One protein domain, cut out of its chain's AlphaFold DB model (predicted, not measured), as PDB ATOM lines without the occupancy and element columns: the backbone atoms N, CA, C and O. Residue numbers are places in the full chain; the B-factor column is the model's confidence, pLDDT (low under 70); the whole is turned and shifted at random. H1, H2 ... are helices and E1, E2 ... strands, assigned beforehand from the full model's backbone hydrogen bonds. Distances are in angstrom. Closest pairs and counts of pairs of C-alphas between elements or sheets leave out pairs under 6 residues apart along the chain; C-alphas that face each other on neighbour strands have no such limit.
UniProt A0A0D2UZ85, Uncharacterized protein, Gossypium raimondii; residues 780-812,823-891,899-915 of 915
ATOM      1  N   CYS A 780     -19.740   3.851 -10.277       86.25
ATOM      2  CA  CYS A 780     -20.179   5.240 -10.231       86.25
ATOM      3  C   CYS A 780     -20.258   5.843 -11.639       86.25
ATOM      4  O   CYS A 780     -19.584   5.378 -12.562       86.25
ATOM      5  N   LEU A 781     -21.086   6.878 -11.816       86.50
ATOM      6  CA  LEU A 781     -21.231   7.566 -13.103       86.50
ATOM      7  C   LEU A 781     -20.165   8.656 -13.270       86.50
ATOM      8  O   LEU A 781     -19.365   8.616 -14.205       86.50
ATOM      9  N   PHE A 782     -20.156   9.626 -12.350       85.06
ATOM     10  CA  PHE A 782     -19.270  10.790 -12.381       85.06
ATOM     11  C   PHE A 782     -18.847  11.234 -10.974       85.06
ATOM     12  O   PHE A 782     -19.602  11.054 -10.018       85.06
ATOM     13  N   PRO A 783     -17.692  11.908 -10.840       82.69
ATOM     14  CA  PRO A 783     -17.367  12.659  -9.635       82.69
ATOM     15  C   PRO A 783     -18.383  13.778  -9.355       82.69
ATOM     16  O   PRO A 783     -18.834  14.467 -10.276       82.69
ATOM     17  N   ILE A 784     -18.683  14.035  -8.079       80.31
ATOM     18  CA  ILE A 784     -19.611  15.084  -7.624       80.31
ATOM     19  C   ILE A 784     -19.183  16.490  -8.079       80.31
ATOM     20  O   ILE A 784     -20.012  17.384  -8.251       80.31
ATOM     21  N   THR A 785     -17.889  16.693  -8.342       77.12
ATOM     22  CA  THR A 785     -17.339  17.945  -8.881       77.12
ATOM     23  C   THR A 785     -17.889  18.280 -10.269       77.12
ATOM     24  O   THR A 785     -18.070  19.458 -10.575       77.12
ATOM     25  N   LEU A 786     -18.234  17.280 -11.091       78.94
ATOM     26  CA  LEU A 786     -18.838  17.508 -12.410       78.94
ATOM     27  C   LEU A 786     -20.300  17.966 -12.308       78.94
ATOM     28  O   LEU A 786     -20.746  18.787 -13.111       78.94
ATOM     29  N   ALA A 787     -21.031  17.513 -11.288       78.06
ATOM     30  CA  ALA A 787     -22.407  17.944 -11.057       78.06
ATOM     31  C   ALA A 787     -22.517  19.449 -10.726       78.06
ATOM     32  O   ALA A 787     -23.499  20.078 -11.103       78.06
ATOM     33  N   HIS A 788     -21.495  20.050 -10.097       73.56
ATOM     34  CA  HIS A 788     -21.511  21.459  -9.665       73.56
ATOM     35  C   HIS A 788     -21.399  22.489 -10.800       73.56
ATOM     36  O   HIS A 788     -21.740  23.652 -10.595       73.56
ATOM     37  N   GLY A 789     -20.900  22.113 -11.980       67.94
ATOM     38  CA  GLY A 789     -20.661  23.105 -13.037       67.94
ATOM     39  C   GLY A 789     -20.536  22.584 -14.463       67.94
ATOM     40  O   GLY A 789     -20.484  23.392 -15.384       67.94
ATOM     41  N   SER A 790     -20.494  21.266 -14.676       74.00
ATOM     42  CA  SER A 790     -20.248  20.673 -15.999       74.00
ATOM     43  C   SER A 790     -21.511  20.111 -16.670       74.00
ATOM     44  O   SER A 790     -21.612  20.132 -17.889       74.00
ATOM     45  N   LEU A 791     -22.511  19.668 -15.898       81.62
ATOM     46  CA  LEU A 791     -23.710  18.977 -16.413       81.62
ATOM     47  C   LEU A 791     -24.978  19.855 -16.472       81.62
ATOM     48  O   LEU A 791     -26.096  19.344 -16.436       81.62
ATOM     49  N   LEU A 792     -24.833  21.181 -16.581       84.38
ATOM     50  CA  LEU A 792     -25.963  22.129 -16.524       84.38
ATOM     51  C   LEU A 792     -26.959  21.993 -17.692       84.38
ATOM     52  O   LEU A 792     -28.117  22.388 -17.557       84.38
ATOM     53  N   ASN A 793     -26.518  21.427 -18.820       87.88
ATOM     54  CA  ASN A 793     -27.329  21.206 -20.022       87.88
ATOM     55  C   ASN A 793     -27.967  19.806 -20.089       87.88
ATOM     56  O   ASN A 793     -28.623  19.492 -21.084       87.88
ATOM     57  N   LEU A 794     -27.799  18.973 -19.056       91.94
ATOM     58  CA  LEU A 794     -28.320  17.608 -19.034       91.94
ATOM     59  C   LEU A 794     -29.852  17.616 -19.021       91.94
ATOM     60  O   LEU A 794     -30.452  18.108 -18.074       91.94
ATOM     61  N   LYS A 795     -30.476  17.051 -20.059       93.56
ATOM     62  CA  LYS A 795     -31.934  16.938 -20.239       93.56
ATOM     63  C   LYS A 795     -32.494  15.568 -19.894       93.56
ATOM     64  O   LYS A 795     -33.637  15.483 -19.459       93.56
ATOM     65  N   GLY A 796     -31.714  14.511 -20.092       95.44
ATOM     66  CA  GLY A 796     -32.136  13.145 -19.803       95.44
ATOM     67  C   GLY A 796     -31.008  12.314 -19.212       95.44
ATOM     68  O   GLY A 796     -29.916  12.269 -19.786       95.44
ATOM     69  N   LEU A 797     -31.295  11.639 -18.101       96.44
ATOM     70  CA  LEU A 797     -30.432  10.635 -17.487       96.44
ATOM     71  C   LEU A 797     -31.207   9.325 -17.350       96.44
ATOM     72  O   LEU A 797     -32.184   9.253 -16.612       96.44
ATOM     73  N   CYS A 798     -30.762   8.294 -18.065       96.88
ATOM     74  CA  CYS A 798     -31.364   6.966 -18.038       96.88
ATOM     75  C   CYS A 798     -30.318   5.927 -17.630       96.88
ATOM     76  O   CYS A 798     -29.365   5.689 -18.373       96.88
ATOM     77  N   LEU A 799     -30.506   5.317 -16.462       96.62
ATOM     78  CA  LEU A 799     -29.705   4.216 -15.941       96.62
ATOM     79  C   LEU A 799     -30.615   3.001 -15.781       96.62
ATOM     80  O   LEU A 799     -31.623   3.078 -15.081       96.62
ATOM     81  N   SER A 800     -30.279   1.896 -16.442       95.88
ATOM     82  CA  SER A 800     -31.083   0.673 -16.396       95.88
ATOM     83  C   SER A 800     -30.202  -0.569 -16.276       95.88
ATOM     84  O   SER A 800     -29.212  -0.676 -16.996       95.88
ATOM     85  N   MET A 801     -30.533  -1.509 -15.386       92.81
ATOM     86  CA  MET A 801     -29.808  -2.785 -15.229       92.81
ATOM     87  C   MET A 801     -28.294  -2.621 -14.939       92.81
ATOM     88  O   MET A 801     -27.465  -3.405 -15.394       92.81
ATOM     89  N   VAL A 802     -27.897  -1.588 -14.187       93.44
ATOM     90  CA  VAL A 802     -26.494  -1.324 -13.801       93.44
ATOM     91  C   VAL A 802     -26.243  -1.873 -12.391       93.44
ATOM     92  O   VAL A 802     -26.381  -1.170 -11.390       93.44
ATOM     93  N   SER A 803     -25.939  -3.169 -12.294       89.88
ATOM     94  CA  SER A 803     -26.082  -3.926 -11.043       89.88
ATOM     95  C   SER A 803     -25.103  -3.567  -9.918       89.88
ATOM     96  O   SER A 803     -25.509  -3.643  -8.760       89.88
ATOM     97  N   LYS A 804     -23.851  -3.169 -10.193       92.69
ATOM     98  CA  LYS A 804     -22.867  -2.750  -9.165       92.69
ATOM     99  C   LYS A 804     -22.792  -1.240  -8.929       92.69
ATOM    100  O   LYS A 804     -21.895  -0.799  -8.215       92.69
ATOM    101  N   LEU A 805     -23.706  -0.460  -9.502       93.06
ATOM    102  CA  LEU A 805     -23.738   0.978  -9.267       93.06
ATOM    103  C   LEU A 805     -24.102   1.235  -7.803       93.06
ATOM    104  O   LEU A 805     -25.223   0.945  -7.404       93.06
ATOM    105  N   GLU A 806     -23.166   1.766  -7.016       90.56
ATOM    106  CA  GLU A 806     -23.379   2.080  -5.595       90.56
ATOM    107  C   GLU A 806     -23.838   3.530  -5.414       90.56
ATOM    108  O   GLU A 806     -24.715   3.810  -4.593       90.56
ATOM    109  N   GLN A 807     -23.272   4.444  -6.208       88.44
ATOM    110  CA  GLN A 807     -23.609   5.865  -6.204       88.44
ATOM    111  C   GLN A 807     -23.695   6.419  -7.628       88.44
ATOM    112  O   GLN A 807     -22.833   6.124  -8.456       88.44
ATOM    113  N   VAL A 808     -24.693   7.260  -7.932       90.25
ATOM    114  CA  VAL A 808     -24.729   7.958  -9.237       90.25
ATOM    115  C   VAL A 808     -23.580   8.971  -9.309       90.25
ATOM    116  O   VAL A 808     -22.786   8.930 -10.250       90.25
ATOM    117  N   PHE A 809     -23.432   9.820  -8.289       88.38
ATOM    118  CA  PHE A 809     -22.306  10.747  -8.141       88.38
ATOM    119  C   PHE A 809     -21.428  10.381  -6.933       88.38
ATOM    120  O   PHE A 809     -21.938  10.290  -5.823       88.38
ATOM    121  N   GLU A 810     -20.114  10.220  -7.136       84.38
ATOM    122  CA  GLU A 810     -19.129   9.846  -6.092       84.38
ATOM    123  C   GLU A 810     -18.274  11.062  -5.662       84.38
ATOM    124  O   GLU A 810     -17.938  11.908  -6.492       84.38
ATOM    125  N   GLY A 811     -17.865  11.173  -4.393       75.25
ATOM    126  CA  GLY A 811     -16.919  12.208  -3.942       75.25
ATOM    127  C   GLY A 811     -16.506  12.088  -2.471       75.25
ATOM    128  O   GLY A 811     -17.261  11.549  -1.670       75.25
ATOM    129  N   ASP A 812     -15.317  12.600  -2.122       58.53
ATOM    130  CA  ASP A 812     -14.748  12.495  -0.768       58.53
ATOM    131  C   ASP A 812     -15.532  13.307   0.280       58.53
ATOM    132  O   ASP A 812     -15.675  14.529   0.178       58.53
ATOM    133  N   VAL A 823     -26.139  22.556  -1.940       82.94
ATOM    134  CA  VAL A 823     -27.196  22.536  -2.962       82.94
ATOM    135  C   VAL A 823     -26.600  22.525  -4.374       82.94
ATOM    136  O   VAL A 823     -25.792  23.384  -4.727       82.94
ATOM    137  N   ILE A 824     -27.026  21.570  -5.202       86.19
ATOM    138  CA  ILE A 824     -26.661  21.423  -6.615       86.19
ATOM    139  C   ILE A 824     -27.926  21.519  -7.467       86.19
ATOM    140  O   ILE A 824     -28.890  20.784  -7.268       86.19
ATOM    141  N   HIS A 825     -27.901  22.382  -8.479       86.44
ATOM    142  CA  HIS A 825     -28.987  22.499  -9.447       86.44
ATOM    143  C   HIS A 825     -28.615  21.801 -10.757       86.44
ATOM    144  O   HIS A 825     -27.598  22.135 -11.367       86.44
ATOM    145  N   LEU A 826     -29.477  20.901 -11.236       88.62
ATOM    146  CA  LEU A 826     -29.460  20.440 -12.628       88.62
ATOM    147  C   LEU A 826     -30.665  21.061 -13.338       88.62
ATOM    148  O   LEU A 826     -31.722  20.433 -13.427       88.62
ATOM    149  N   PRO A 827     -30.545  22.322 -13.798       85.62
ATOM    150  CA  PRO A 827     -31.699  23.104 -14.205       85.62
ATOM    151  C   PRO A 827     -32.414  22.461 -15.388       85.62
ATOM    152  O   PRO A 827     -33.627  22.393 -15.375       85.62
ATOM    153  N   GLN A 828     -31.690  21.940 -16.380       89.56
ATOM    154  CA  GLN A 828     -32.276  21.461 -17.634       89.56
ATOM    155  C   GLN A 828     -32.774  20.008 -17.607       89.56
ATOM    156  O   GLN A 828     -33.195  19.525 -18.657       89.56
ATOM    157  N   LEU A 829     -32.744  19.299 -16.473       92.75
ATOM    158  CA  LEU A 829     -33.092  17.874 -16.426       92.75
ATOM    159  C   LEU A 829     -34.611  17.678 -16.528       92.75
ATOM    160  O   LEU A 829     -35.335  18.088 -15.631       92.75
ATOM    161  N   HIS A 830     -35.078  17.043 -17.609       92.69
ATOM    162  CA  HIS A 830     -36.497  16.768 -17.881       92.69
ATOM    163  C   HIS A 830     -36.885  15.315 -17.576       92.69
ATOM    164  O   HIS A 830     -38.007  15.059 -17.151       92.69
ATOM    165  N   SER A 831     -35.977  14.355 -17.774       94.88
ATOM    166  CA  SER A 831     -36.242  12.938 -17.498       94.88
ATOM    167  C   SER A 831     -35.112  12.311 -16.687       94.88
ATOM    168  O   SER A 831     -33.939  12.396 -17.067       94.88
ATOM    169  N   LEU A 832     -35.481  11.684 -15.571       96.12
ATOM    170  CA  LEU A 832     -34.600  10.904 -14.712       96.12
ATOM    171  C   LEU A 832     -35.184   9.501 -14.547       96.12
ATOM    172  O   LEU A 832     -36.211   9.320 -13.897       96.12
ATOM    173  N   ARG A 833     -34.499   8.506 -15.111       95.62
ATOM    174  CA  ARG A 833     -34.875   7.094 -15.015       95.62
ATOM    175  C   ARG A 833     -33.768   6.288 -14.353       95.62
ATOM    176  O   ARG A 833     -32.654   6.228 -14.870       95.62
ATOM    177  N   LEU A 834     -34.111   5.651 -13.241       95.62
ATOM    178  CA  LEU A 834     -33.314   4.702 -12.475       95.62
ATOM    179  C   LEU A 834     -34.108   3.391 -12.418       95.62
ATOM    180  O   LEU A 834     -35.085   3.299 -11.680       95.62
ATOM    181  N   ASP A 835     -33.749   2.408 -13.236       94.06
ATOM    182  CA  ASP A 835     -34.523   1.167 -13.393       94.06
ATOM    183  C   ASP A 835     -33.644  -0.062 -13.127       94.06
ATOM    184  O   ASP A 835     -32.564  -0.197 -13.700       94.06
ATOM    185  N   ASP A 836     -34.090  -0.961 -12.255       92.88
ATOM    186  CA  ASP A 836     -33.394  -2.198 -11.881       92.88
ATOM    187  C   ASP A 836     -31.917  -1.973 -11.469       92.88
ATOM    188  O   ASP A 836     -30.982  -2.520 -12.062       92.88
ATOM    189  N   LEU A 837     -31.700  -1.155 -10.428       93.50
ATOM    190  CA  LEU A 837     -30.381  -0.840  -9.850       93.50
ATOM    191  C   LEU A 837     -30.250  -1.434  -8.427       93.50
ATOM    192  O   LEU A 837     -30.396  -0.718  -7.432       93.50
ATOM    193  N   PRO A 838     -29.982  -2.748  -8.285       91.12
ATOM    194  CA  PRO A 838     -30.080  -3.460  -7.006       91.12
ATOM    195  C   PRO A 838     -29.108  -2.986  -5.915       91.12
ATOM    196  O   PRO A 838     -29.469  -3.020  -4.739       91.12
ATOM    197  N   ASN A 839     -27.896  -2.543  -6.269       92.62
ATOM    198  CA  ASN A 839     -26.883  -2.095  -5.299       92.62
ATOM    199  C   ASN A 839     -26.810  -0.573  -5.130       92.62
ATOM    200  O   ASN A 839     -25.956  -0.102  -4.383       92.62
ATOM    201  N   LEU A 840     -27.698   0.192  -5.774       92.38
ATOM    202  CA  LEU A 840     -27.688   1.645  -5.657       92.38
ATOM    203  C   LEU A 840     -28.049   2.052  -4.226       92.38
ATOM    204  O   LEU A 840     -29.180   1.844  -3.788       92.38
ATOM    205  N   VAL A 841     -27.081   2.631  -3.511       88.69
ATOM    206  CA  VAL A 841     -27.234   3.102  -2.129       88.69
ATOM    207  C   VAL A 841     -27.673   4.557  -2.116       88.69
ATOM    208  O   VAL A 841     -28.585   4.904  -1.376       88.69
ATOM    209  N   SER A 842     -27.081   5.423  -2.938       87.62
ATOM    210  CA  SER A 842     -27.472   6.834  -2.978       87.62
ATOM    211  C   SER A 842     -27.270   7.477  -4.348       87.62
ATOM    212  O   SER A 842     -26.446   7.066  -5.158       87.62
ATOM    213  N   PHE A 843     -28.026   8.532  -4.630       88.50
ATOM    214  CA  PHE A 843     -27.821   9.368  -5.811       88.50
ATOM    215  C   PHE A 843     -26.527  10.197  -5.700       88.50
ATOM    216  O   PHE A 843     -25.833  10.413  -6.689       88.50
ATOM    217  N   SER A 844     -26.171  10.629  -4.489       87.00
ATOM    218  CA  SER A 844     -24.993  11.454  -4.193       87.00
ATOM    219  C   SER A 844     -24.451  11.187  -2.783       87.00
ATOM    220  O   SER A 844     -25.163  10.552  -1.990       87.00
ATOM    221  N   PRO A 845     -23.250  11.690  -2.425       85.06
ATOM    222  CA  PRO A 845     -22.722  11.577  -1.067       85.06
ATOM    223  C   PRO A 845     -23.626  12.288  -0.050       85.06
ATOM    224  O   PRO A 845     -24.455  13.131  -0.418       85.06
ATOM    225  N   VAL A 846     -23.471  11.950   1.231       82.75
ATOM    226  CA  VAL A 846     -24.247  12.560   2.319       82.75
ATOM    227  C   VAL A 846     -23.977  14.070   2.399       82.75
ATOM    228  O   VAL A 846     -22.856  14.523   2.173       82.75
ATOM    229  N   GLY A 847     -25.017  14.860   2.690       78.06
ATOM    230  CA  GLY A 847     -24.921  16.322   2.829       78.06
ATOM    231  C   GLY A 847     -25.052  17.109   1.518       78.06
ATOM    232  O   GLY A 847     -24.985  18.340   1.535       78.06
ATOM    233  N   TYR A 848     -25.264  16.422   0.390       83.19
ATOM    234  CA  TYR A 848     -25.599  17.041  -0.895       83.19
ATOM    235  C   TYR A 848     -27.106  17.007  -1.165       83.19
ATOM    236  O   TYR A 848     -27.773  15.991  -0.946       83.19
ATOM    237  N   HIS A 849     -27.617  18.112  -1.707       87.69
ATOM    238  CA  HIS A 849     -29.020  18.302  -2.073       87.69
ATOM    239  C   HIS A 849     -29.128  18.649  -3.555       87.69
ATOM    240  O   HIS A 849     -28.692  19.714  -3.980       87.69
ATOM    241  N   PHE A 850     -29.717  17.762  -4.353       90.56
ATOM    242  CA  PHE A 850     -29.988  18.019  -5.766       90.56
ATOM    243  C   PHE A 850     -31.380  18.614  -5.965       90.56
ATOM    244  O   PHE A 850     -32.345  18.153  -5.356       90.56
ATOM    245  N   ILE A 851     -31.481  19.605  -6.851       90.25
ATOM    246  CA  ILE A 851     -32.735  20.256  -7.241       90.25
ATOM    247  C   ILE A 851     -32.911  20.163  -8.762       90.25
ATOM    248  O   ILE A 851     -32.012  20.542  -9.526       90.25
ATOM    249  N   PHE A 852     -34.087  19.699  -9.189       92.94
ATOM    250  CA  PHE A 852     -34.508  19.500 -10.579       92.94
ATOM    251  C   PHE A 852     -35.778  20.332 -10.886       92.94
ATOM    252  O   PHE A 852     -36.894  19.811 -10.830       92.94
ATOM    253  N   PRO A 853     -35.646  21.632 -11.221       88.44
ATOM    254  CA  PRO A 853     -36.795  22.532 -11.410       88.44
ATOM    255  C   PRO A 853     -37.679  22.203 -12.625       88.44
ATOM    256  O   PRO A 853     -38.874  22.498 -12.644       88.44
ATOM    257  N   PHE A 854     -37.096  21.612 -13.672       89.38
ATOM    258  CA  PHE A 854     -37.790  21.313 -14.932       89.38
ATOM    259  C   PHE A 854     -38.018  19.814 -15.165       89.38
ATOM    260  O   PHE A 854     -38.335  19.422 -16.289       89.38
ATOM    261  N   LEU A 855     -37.909  18.979 -14.123       91.12
ATOM    262  CA  LEU A 855     -38.163  17.545 -14.256       91.12
ATOM    263  C   LEU A 855     -39.633  17.310 -14.626       91.12
ATOM    264  O   LEU A 855     -40.535  17.848 -13.989       91.12
ATOM    265  N   THR A 856     -39.870  16.534 -15.681       90.50
ATOM    266  CA  THR A 856     -41.206  16.158 -16.164       90.50
ATOM    267  C   THR A 856     -41.517  14.682 -15.961       90.50
ATOM    268  O   THR A 856     -42.686  14.316 -15.935       90.50
ATOM    269  N   ASP A 857     -40.481  13.851 -15.848       91.19
ATOM    270  CA  ASP A 857     -40.563  12.394 -15.765       91.19
ATOM    271  C   ASP A 857     -39.514  11.894 -14.760       91.19
ATOM    272  O   ASP A 857     -38.310  12.085 -14.956       91.19
ATOM    273  N   LEU A 858     -39.981  11.299 -13.662       93.38
ATOM    274  CA  LEU A 858     -39.157  10.626 -12.662       93.38
ATOM    275  C   LEU A 858     -39.612   9.175 -12.547       93.38
ATOM    276  O   LEU A 858     -40.749   8.890 -12.171       93.38
ATOM    277  N   GLN A 859     -38.683   8.263 -12.799       93.62
ATOM    278  CA  GLN A 859     -38.894   6.840 -12.604       93.62
ATOM    279  C   GLN A 859     -37.756   6.275 -11.757       93.62
ATOM    280  O   GLN A 859     -36.599   6.306 -12.171       93.62
ATOM    281  N   VAL A 860     -38.091   5.729 -10.591       93.94
ATOM    282  CA  VAL A 860     -37.182   4.941  -9.753       93.94
ATOM    283  C   VAL A 860     -37.849   3.598  -9.534       93.94
ATOM    284  O   VAL A 860     -38.864   3.525  -8.858       93.94
ATOM    285  N   LYS A 861     -37.339   2.534 -10.137       92.69
ATOM    286  CA  LYS A 861     -37.965   1.216 -10.066       92.69
ATOM    287  C   LYS A 861     -36.904   0.155  -9.827       92.69
ATOM    288  O   LYS A 861     -35.812   0.243 -10.379       92.69
ATOM    289  N   GLY A 862     -37.186  -0.819  -8.964       88.94
ATOM    290  CA  GLY A 862     -36.250  -1.922  -8.716       88.94
ATOM    291  C   GLY A 862     -34.935  -1.479  -8.056       88.94
ATOM    292  O   GLY A 862     -33.884  -2.062  -8.315       88.94
ATOM    293  N   CYS A 863     -34.982  -0.445  -7.203       91.50
ATOM    294  CA  CYS A 863     -33.831   0.124  -6.480       91.50
ATOM    295  C   CYS A 863     -33.969  -0.081  -4.947       91.50
ATOM    296  O   CYS A 863     -34.212   0.876  -4.213       91.50
ATOM    297  N   PRO A 864     -33.850  -1.313  -4.418       87.62
ATOM    298  CA  PRO A 864     -34.240  -1.659  -3.043       87.62
ATOM    299  C   PRO A 864     -33.339  -1.092  -1.934       87.62
ATOM    300  O   PRO A 864     -33.745  -1.095  -0.774       87.62
ATOM    301  N   ASN A 865     -32.121  -0.644  -2.258       88.19
ATOM    302  CA  ASN A 865     -31.133  -0.173  -1.281       88.19
ATOM    303  C   ASN A 865     -30.999   1.355  -1.220       88.19
ATOM    304  O   ASN A 865     -30.284   1.856  -0.350       88.19
ATOM    305  N   ILE A 866     -31.704   2.090  -2.086       88.94
ATOM    306  CA  ILE A 866     -31.542   3.539  -2.210       88.94
ATOM    307  C   ILE A 866     -32.014   4.259  -0.937       88.94
ATOM    308  O   ILE A 866     -33.134   4.048  -0.471       88.94
ATOM    309  N   THR A 867     -31.155   5.099  -0.359       86.81
ATOM    310  CA  THR A 867     -31.428   5.932   0.828       86.81
ATOM    311  C   THR A 867     -31.696   7.393   0.478       86.81
ATOM    312  O   THR A 867     -32.091   8.167   1.347       86.81
ATOM    313  N   THR A 868     -31.511   7.779  -0.787       87.88
ATOM    314  CA  THR A 868     -31.856   9.115  -1.272       87.88
ATOM    315  C   THR A 868     -33.363   9.328  -1.210       87.88
ATOM    316  O   THR A 868     -34.138   8.573  -1.798       87.88
ATOM    317  N   ILE A 869     -33.765  10.384  -0.511       88.38
ATOM    318  CA  ILE A 869     -35.150  10.828  -0.419       88.38
ATOM    319  C   ILE A 869     -35.434  11.702  -1.633       88.38
ATOM    320  O   ILE A 869     -34.777  12.730  -1.821       88.38
ATOM    321  N   PHE A 870     -36.417  11.297  -2.436       90.25
ATOM    322  CA  PHE A 870     -36.986  12.147  -3.473       90.25
ATOM    323  C   PHE A 870     -38.200  12.892  -2.904       90.25
ATOM    324  O   PHE A 870     -39.028  12.287  -2.217       90.25
ATOM    325  N   SER A 871     -38.322  14.185  -3.184       88.75
ATOM    326  CA  SER A 871     -39.491  14.993  -2.809       88.75
ATOM    327  C   SER A 871     -39.861  15.997  -3.897       88.75
ATOM    328  O   SER A 871     -39.040  16.300  -4.758       88.75
ATOM    329  N   VAL A 872     -41.096  16.499  -3.878       87.56
ATOM    330  CA  VAL A 872     -41.577  17.589  -4.744       87.56
ATOM    331  C   VAL A 872     -42.034  18.749  -3.872       87.56
ATOM    332  O   VAL A 872     -42.848  18.534  -2.970       87.56
ATOM    333  N   ASP A 873     -41.517  19.950  -4.123       86.50
ATOM    334  CA  ASP A 873     -41.926  21.170  -3.418       86.50
ATOM    335  C   ASP A 873     -43.190  21.825  -4.007       86.50
ATOM    336  O   ASP A 873     -43.777  21.374  -4.995       86.50
ATOM    337  N   SER A 874     -43.614  22.934  -3.397       80.31
ATOM    338  CA  SER A 874     -44.749  23.738  -3.862       80.31
ATOM    339  C   SER A 874     -44.549  24.405  -5.230       80.31
ATOM    340  O   SER A 874     -45.529  24.864  -5.816       80.31
ATOM    341  N   GLU A 875     -43.316  24.494  -5.735       79.81
ATOM    342  CA  GLU A 875     -42.998  25.003  -7.077       79.81
ATOM    343  C   GLU A 875     -42.937  23.873  -8.125       79.81
ATOM    344  O   GLU A 875     -42.624  24.116  -9.293       79.81
ATOM    345  N   VAL A 876     -43.294  22.642  -7.733       81.94
ATOM    346  CA  VAL A 876     -43.217  21.427  -8.559       81.94
ATOM    347  C   VAL A 876     -41.770  21.121  -8.984       81.94
ATOM    348  O   VAL A 876     -41.525  20.508 -10.027       81.94
ATOM    349  N   SER A 877     -40.792  21.554  -8.184       86.62
ATOM    350  CA  SER A 877     -39.388  21.173  -8.328       86.62
ATOM    351  C   SER A 877     -39.150  19.852  -7.611       86.62
ATOM    352  O   SER A 877     -39.581  19.659  -6.474       86.62
ATOM    353  N   VAL A 878     -38.445  18.930  -8.265       90.31
ATOM    354  CA  VAL A 878     -38.084  17.646  -7.654       90.31
ATOM    355  C   VAL A 878     -36.742  17.780  -6.943       90.31
ATOM    356  O   VAL A 878     -35.782  18.307  -7.503       90.31
ATOM    357  N   HIS A 879     -36.650  17.273  -5.721       91.44
ATOM    358  CA  HIS A 879     -35.445  17.262  -4.906       91.44
ATOM    359  C   HIS A 879     -34.949  15.835  -4.699       91.44
ATOM    360  O   HIS A 879     -35.750  14.911  -4.593       91.44
ATOM    361  N   ALA A 880     -33.633  15.665  -4.589       90.38
ATOM    362  CA  ALA A 880     -32.995  14.425  -4.157       90.38
ATOM    363  C   ALA A 880     -31.987  14.730  -3.035       90.38
ATOM    364  O   ALA A 880     -31.013  15.453  -3.254       90.38
ATOM    365  N   LYS A 881     -32.240  14.211  -1.826       87.62
ATOM    366  CA  LYS A 881     -31.442  14.465  -0.609       87.62
ATOM    367  C   LYS A 881     -30.908  13.150  -0.030       87.62
ATOM    368  O   LYS A 881     -31.681  12.216   0.180       87.62
ATOM    369  N   THR A 882     -29.608  13.079   0.269       80.88
ATOM    370  CA  THR A 882     -28.984  11.930   0.960       80.88
ATOM    371  C   THR A 882     -28.589  12.333   2.388       80.88
ATOM    372  O   THR A 882     -27.807  13.267   2.564       80.88
ATOM    373  N   GLN A 883     -29.111  11.640   3.409       69.75
ATOM    374  CA  GLN A 883     -28.916  11.966   4.836       69.75
ATOM    375  C   GLN A 883     -28.191  10.850   5.612       69.75
ATOM    376  O   GLN A 883     -28.191   9.693   5.198       69.75
ATOM    377  N   GLU A 884     -27.570  11.218   6.740       56.25
ATOM    378  CA  GLU A 884     -26.620  10.394   7.509       56.25
ATOM    379  C   GLU A 884     -27.294   9.405   8.491       56.25
ATOM    380  O   GLU A 884     -26.675   8.419   8.890       56.25
ATOM    381  N   SER A 885     -28.568   9.607   8.868       52.38
ATOM    382  CA  SER A 885     -29.283   8.690   9.770       52.38
ATOM    383  C   SER A 885     -30.797   8.615   9.520       52.38
ATOM    384  O   SER A 885     -31.457   9.617   9.258       52.38
ATOM    385  N   VAL A 886     -31.356   7.404   9.632       50.50
ATOM    386  CA  VAL A 886     -32.807   7.136   9.527       50.50
ATOM    387  C   VAL A 886     -33.562   7.654  10.765       50.50
ATOM    388  O   VAL A 886     -34.739   7.993  10.676       50.50
ATOM    389  N   ASP A 887     -32.879   7.782  11.906       44.56
ATOM    390  CA  ASP A 887     -33.472   8.214  13.179       44.56
ATOM    391  C   ASP A 887     -33.703   9.740  13.264       44.56
ATOM    392  O   ASP A 887     -34.553  10.188  14.035       44.56
ATOM    393  N   GLU A 888     -33.030  10.553  12.439       45.59
ATOM    394  CA  GLU A 888     -33.311  11.997  12.322       45.59
ATOM    395  C   GLU A 888     -34.571  12.315  11.494       45.59
ATOM    396  O   GLU A 888     -35.129  13.412  11.614       45.59
ATOM    397  N   ILE A 889     -35.074  11.352  10.711       49.31
ATOM    398  CA  ILE A 889     -36.253  11.523   9.843       49.31
ATOM    399  C   ILE A 889     -37.514  11.770  10.684       49.31
ATOM    400  O   ILE A 889     -38.311  12.651  10.368       49.31
ATOM    401  N   ILE A 890     -37.642  11.085  11.827       45.50
ATOM    402  CA  ILE A 890     -38.800  11.217  12.727       45.50
ATOM    403  C   ILE A 890     -38.799  12.575  13.459       45.50
ATOM    404  O   ILE A 890     -39.844  13.050  13.903       45.50
ATOM    405  N   VAL A 891     -37.645  13.248  13.570       41.31
ATOM    406  CA  VAL A 891     -37.525  14.518  14.310       41.31
ATOM    407  C   VAL A 891     -37.693  15.746  13.398       41.31
ATOM    408  O   VAL A 891     -38.203  16.773  13.852       41.31
ATOM    409  N   GLU A 899     -43.061  20.271   1.286       68.12
ATOM    410  CA  GLU A 899     -42.520  19.222   0.400       68.12
ATOM    411  C   GLU A 899     -43.313  17.907   0.546       68.12
ATOM    412  O   GLU A 899     -43.544  17.428   1.657       68.12
ATOM    413  N   THR A 900     -43.697  17.294  -0.574       75.69
ATOM    414  CA  THR A 900     -44.264  15.934  -0.641       75.69
ATOM    415  C   THR A 900     -43.149  14.943  -0.956       75.69
ATOM    416  O   THR A 900     -42.625  14.949  -2.066       75.69
ATOM    417  N   ALA A 901     -42.757  14.107   0.008       80.81
ATOM    418  CA  ALA A 901     -41.674  13.133  -0.150       80.81
ATOM    419  C   ALA A 901     -42.194  11.719  -0.449       80.81
ATOM    420  O   ALA A 901     -43.198  11.285   0.122       80.81
ATOM    421  N   TRP A 902     -41.486  10.980  -1.305       83.69
ATOM    422  CA  TRP A 902     -41.726   9.547  -1.489       83.69
ATOM    423  C   TRP A 902     -41.019   8.730  -0.399       83.69
ATOM    424  O   TRP A 902     -39.926   9.106   0.037       83.69
ATOM    425  N   PRO A 903     -41.590   7.587   0.033       77.94
ATOM    426  CA  PRO A 903     -40.927   6.703   0.982       77.94
ATOM    427  C   PRO A 903     -39.573   6.210   0.458       77.94
ATOM    428  O   PRO A 903     -39.435   5.828  -0.706       77.94
ATOM    429  N   ILE A 904     -38.583   6.148   1.345       77.88
ATOM    430  CA  ILE A 904     -37.277   5.543   1.059       77.88
ATOM    431  C   ILE A 904     -37.474   4.086   0.597       77.88
ATOM    432  O   ILE A 904     -38.300   3.365   1.162       77.88
ATOM    433  N   ARG A 905     -36.705   3.645  -0.411       79.25
ATOM    434  CA  ARG A 905     -36.761   2.288  -1.007       79.25
ATOM    435  C   ARG A 905     -38.107   1.904  -1.641       79.25
ATOM    436  O   ARG A 905     -38.404   0.715  -1.761       79.25
ATOM    437  N   SER A 906     -38.931   2.877  -2.029       79.00
ATOM    438  CA  SER A 906     -40.153   2.624  -2.800       79.00
ATOM    439  C   SER A 906     -39.921   2.779  -4.302       79.00
ATOM    440  O   SER A 906     -39.032   3.520  -4.725       79.00
ATOM    441  N   ASP A 907     -40.729   2.078  -5.101       88.31
ATOM    442  CA  ASP A 907     -40.822   2.360  -6.529       88.31
ATOM    443  C   ASP A 907     -41.557   3.698  -6.717       88.31
ATOM    444  O   ASP A 907     -42.658   3.900  -6.198       88.31
ATOM    445  N   ILE A 908     -40.944   4.606  -7.469       88.81
ATOM    446  CA  ILE A 908     -41.446   5.936  -7.793       88.81
ATOM    447  C   ILE A 908     -41.770   5.971  -9.281       88.81
ATOM    448  O   ILE A 908     -40.922   5.696 -10.132       88.81
ATOM    449  N   TRP A 909     -42.999   6.362  -9.586       87.88
ATOM    450  CA  TRP A 909     -43.407   6.787 -10.913       87.88
ATOM    451  C   TRP A 909     -44.080   8.141 -10.763       87.88
ATOM    452  O   TRP A 909     -45.073   8.254 -10.044       87.88
ATOM    453  N   TRP A 910     -43.518   9.164 -11.392       88.81
ATOM    454  CA  TRP A 910     -44.059  10.511 -11.334       88.81
ATOM    455  C   TRP A 910     -43.930  11.194 -12.684       88.81
ATOM    456  O   TRP A 910     -42.855  11.213 -13.289       88.81
ATOM    457  N   THR A 911     -45.035  11.787 -13.127       83.56
ATOM    458  CA  THR A 911     -45.068  12.639 -14.310       83.56
ATOM    459  C   THR A 911     -45.650  14.000 -13.955       83.56
ATOM    460  O   THR A 911     -46.596  14.111 -13.178       83.56
ATOM    461  N   LYS A 912     -45.097  15.068 -14.531       79.56
ATOM    462  CA  LYS A 912     -45.535  16.442 -14.235       79.56
ATOM    463  C   LYS A 912     -46.962  16.747 -14.710       79.56
ATOM    464  O   LYS A 912     -47.560  17.695 -14.224       79.56
ATOM    465  N   GLU A 913     -47.516  15.951 -15.627       67.25
ATOM    466  CA  GLU A 913     -48.915  16.073 -16.073       67.25
ATOM    467  C   GLU A 913     -49.935  15.678 -14.983       67.25
ATOM    468  O   GLU A 913     -51.118  15.981 -15.120       67.25
ATOM    469  N   GLU A 914     -49.492  15.026 -13.901       49.78
ATOM    470  CA  GLU A 914     -50.343  14.552 -12.799       49.78
ATOM    471  C   GLU A 914     -50.514  15.570 -11.646       49.78
ATOM    472  O   GLU A 914     -51.201  15.247 -10.674       49.78
ATOM    473  N   PHE A 915     -49.933  16.781 -11.742       45.97
ATOM    474  CA  PHE A 915     -49.961  17.835 -10.706       45.97
ATOM    475  C   PHE A 915     -50.565  19.170 -11.158       45.97
ATOM    476  O   PHE A 915     -50.280  19.617 -12.294       45.97
TER     477      PHE A 915
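This is residues 780 to 812, 823 to 891 and 899 to 915 of the 915 residues of an uncharacterized protein of Gossypium raimondii (UniProt A0A0D2UZ85). With little regular structure, 47 of 119 printed residues in named elements, the chain winds in stacked turns, a short solenoid: E2, E5, E7 and E10 form one wall, E4, E6, E9 and E8 another. Parallel E1 and E3, with helix H1, lie at one end. It is mostly strand, ordered E1 H1 E2 to E10, both walls mixed sheets; compact, radius of gyration 13.3 A, spans 34 by 31 by 27 A.

E1 is residues 780 to 783, from C-alpha (-20.179, 5.240, -10.231); H1 784 to 787, E2 796 to 800, E3 807 to 810, E4 823 to 825, E5 831 to 835, E6 848 to 852, 13.4 A long, E7 857 to 861, E8 869 to 872, E9 878 to 881, E10 908 to 911, to C-alpha (-45.068, 12.639, -14.310).

E1 and E3 are parallel neighbours, with N 810 and O 782 within hydrogen-bond range at 3.0 A. H1, too short for an O i to N i+4 pair, only grazes the E4 E6 E9 E8 sheet. E2 and E5 are parallel, 6 degrees, N 797 to O 831 2.9 A. E8 and E9 form a hairpin, N 871 to O 879 3.0 A.

Cuts leave C-alphas 812 and 823 16.1 A apart, 891 and 899 15.5 A. E5 to E6 is a long link. Residues 883 to 891 are among 15 under pLDDT 70.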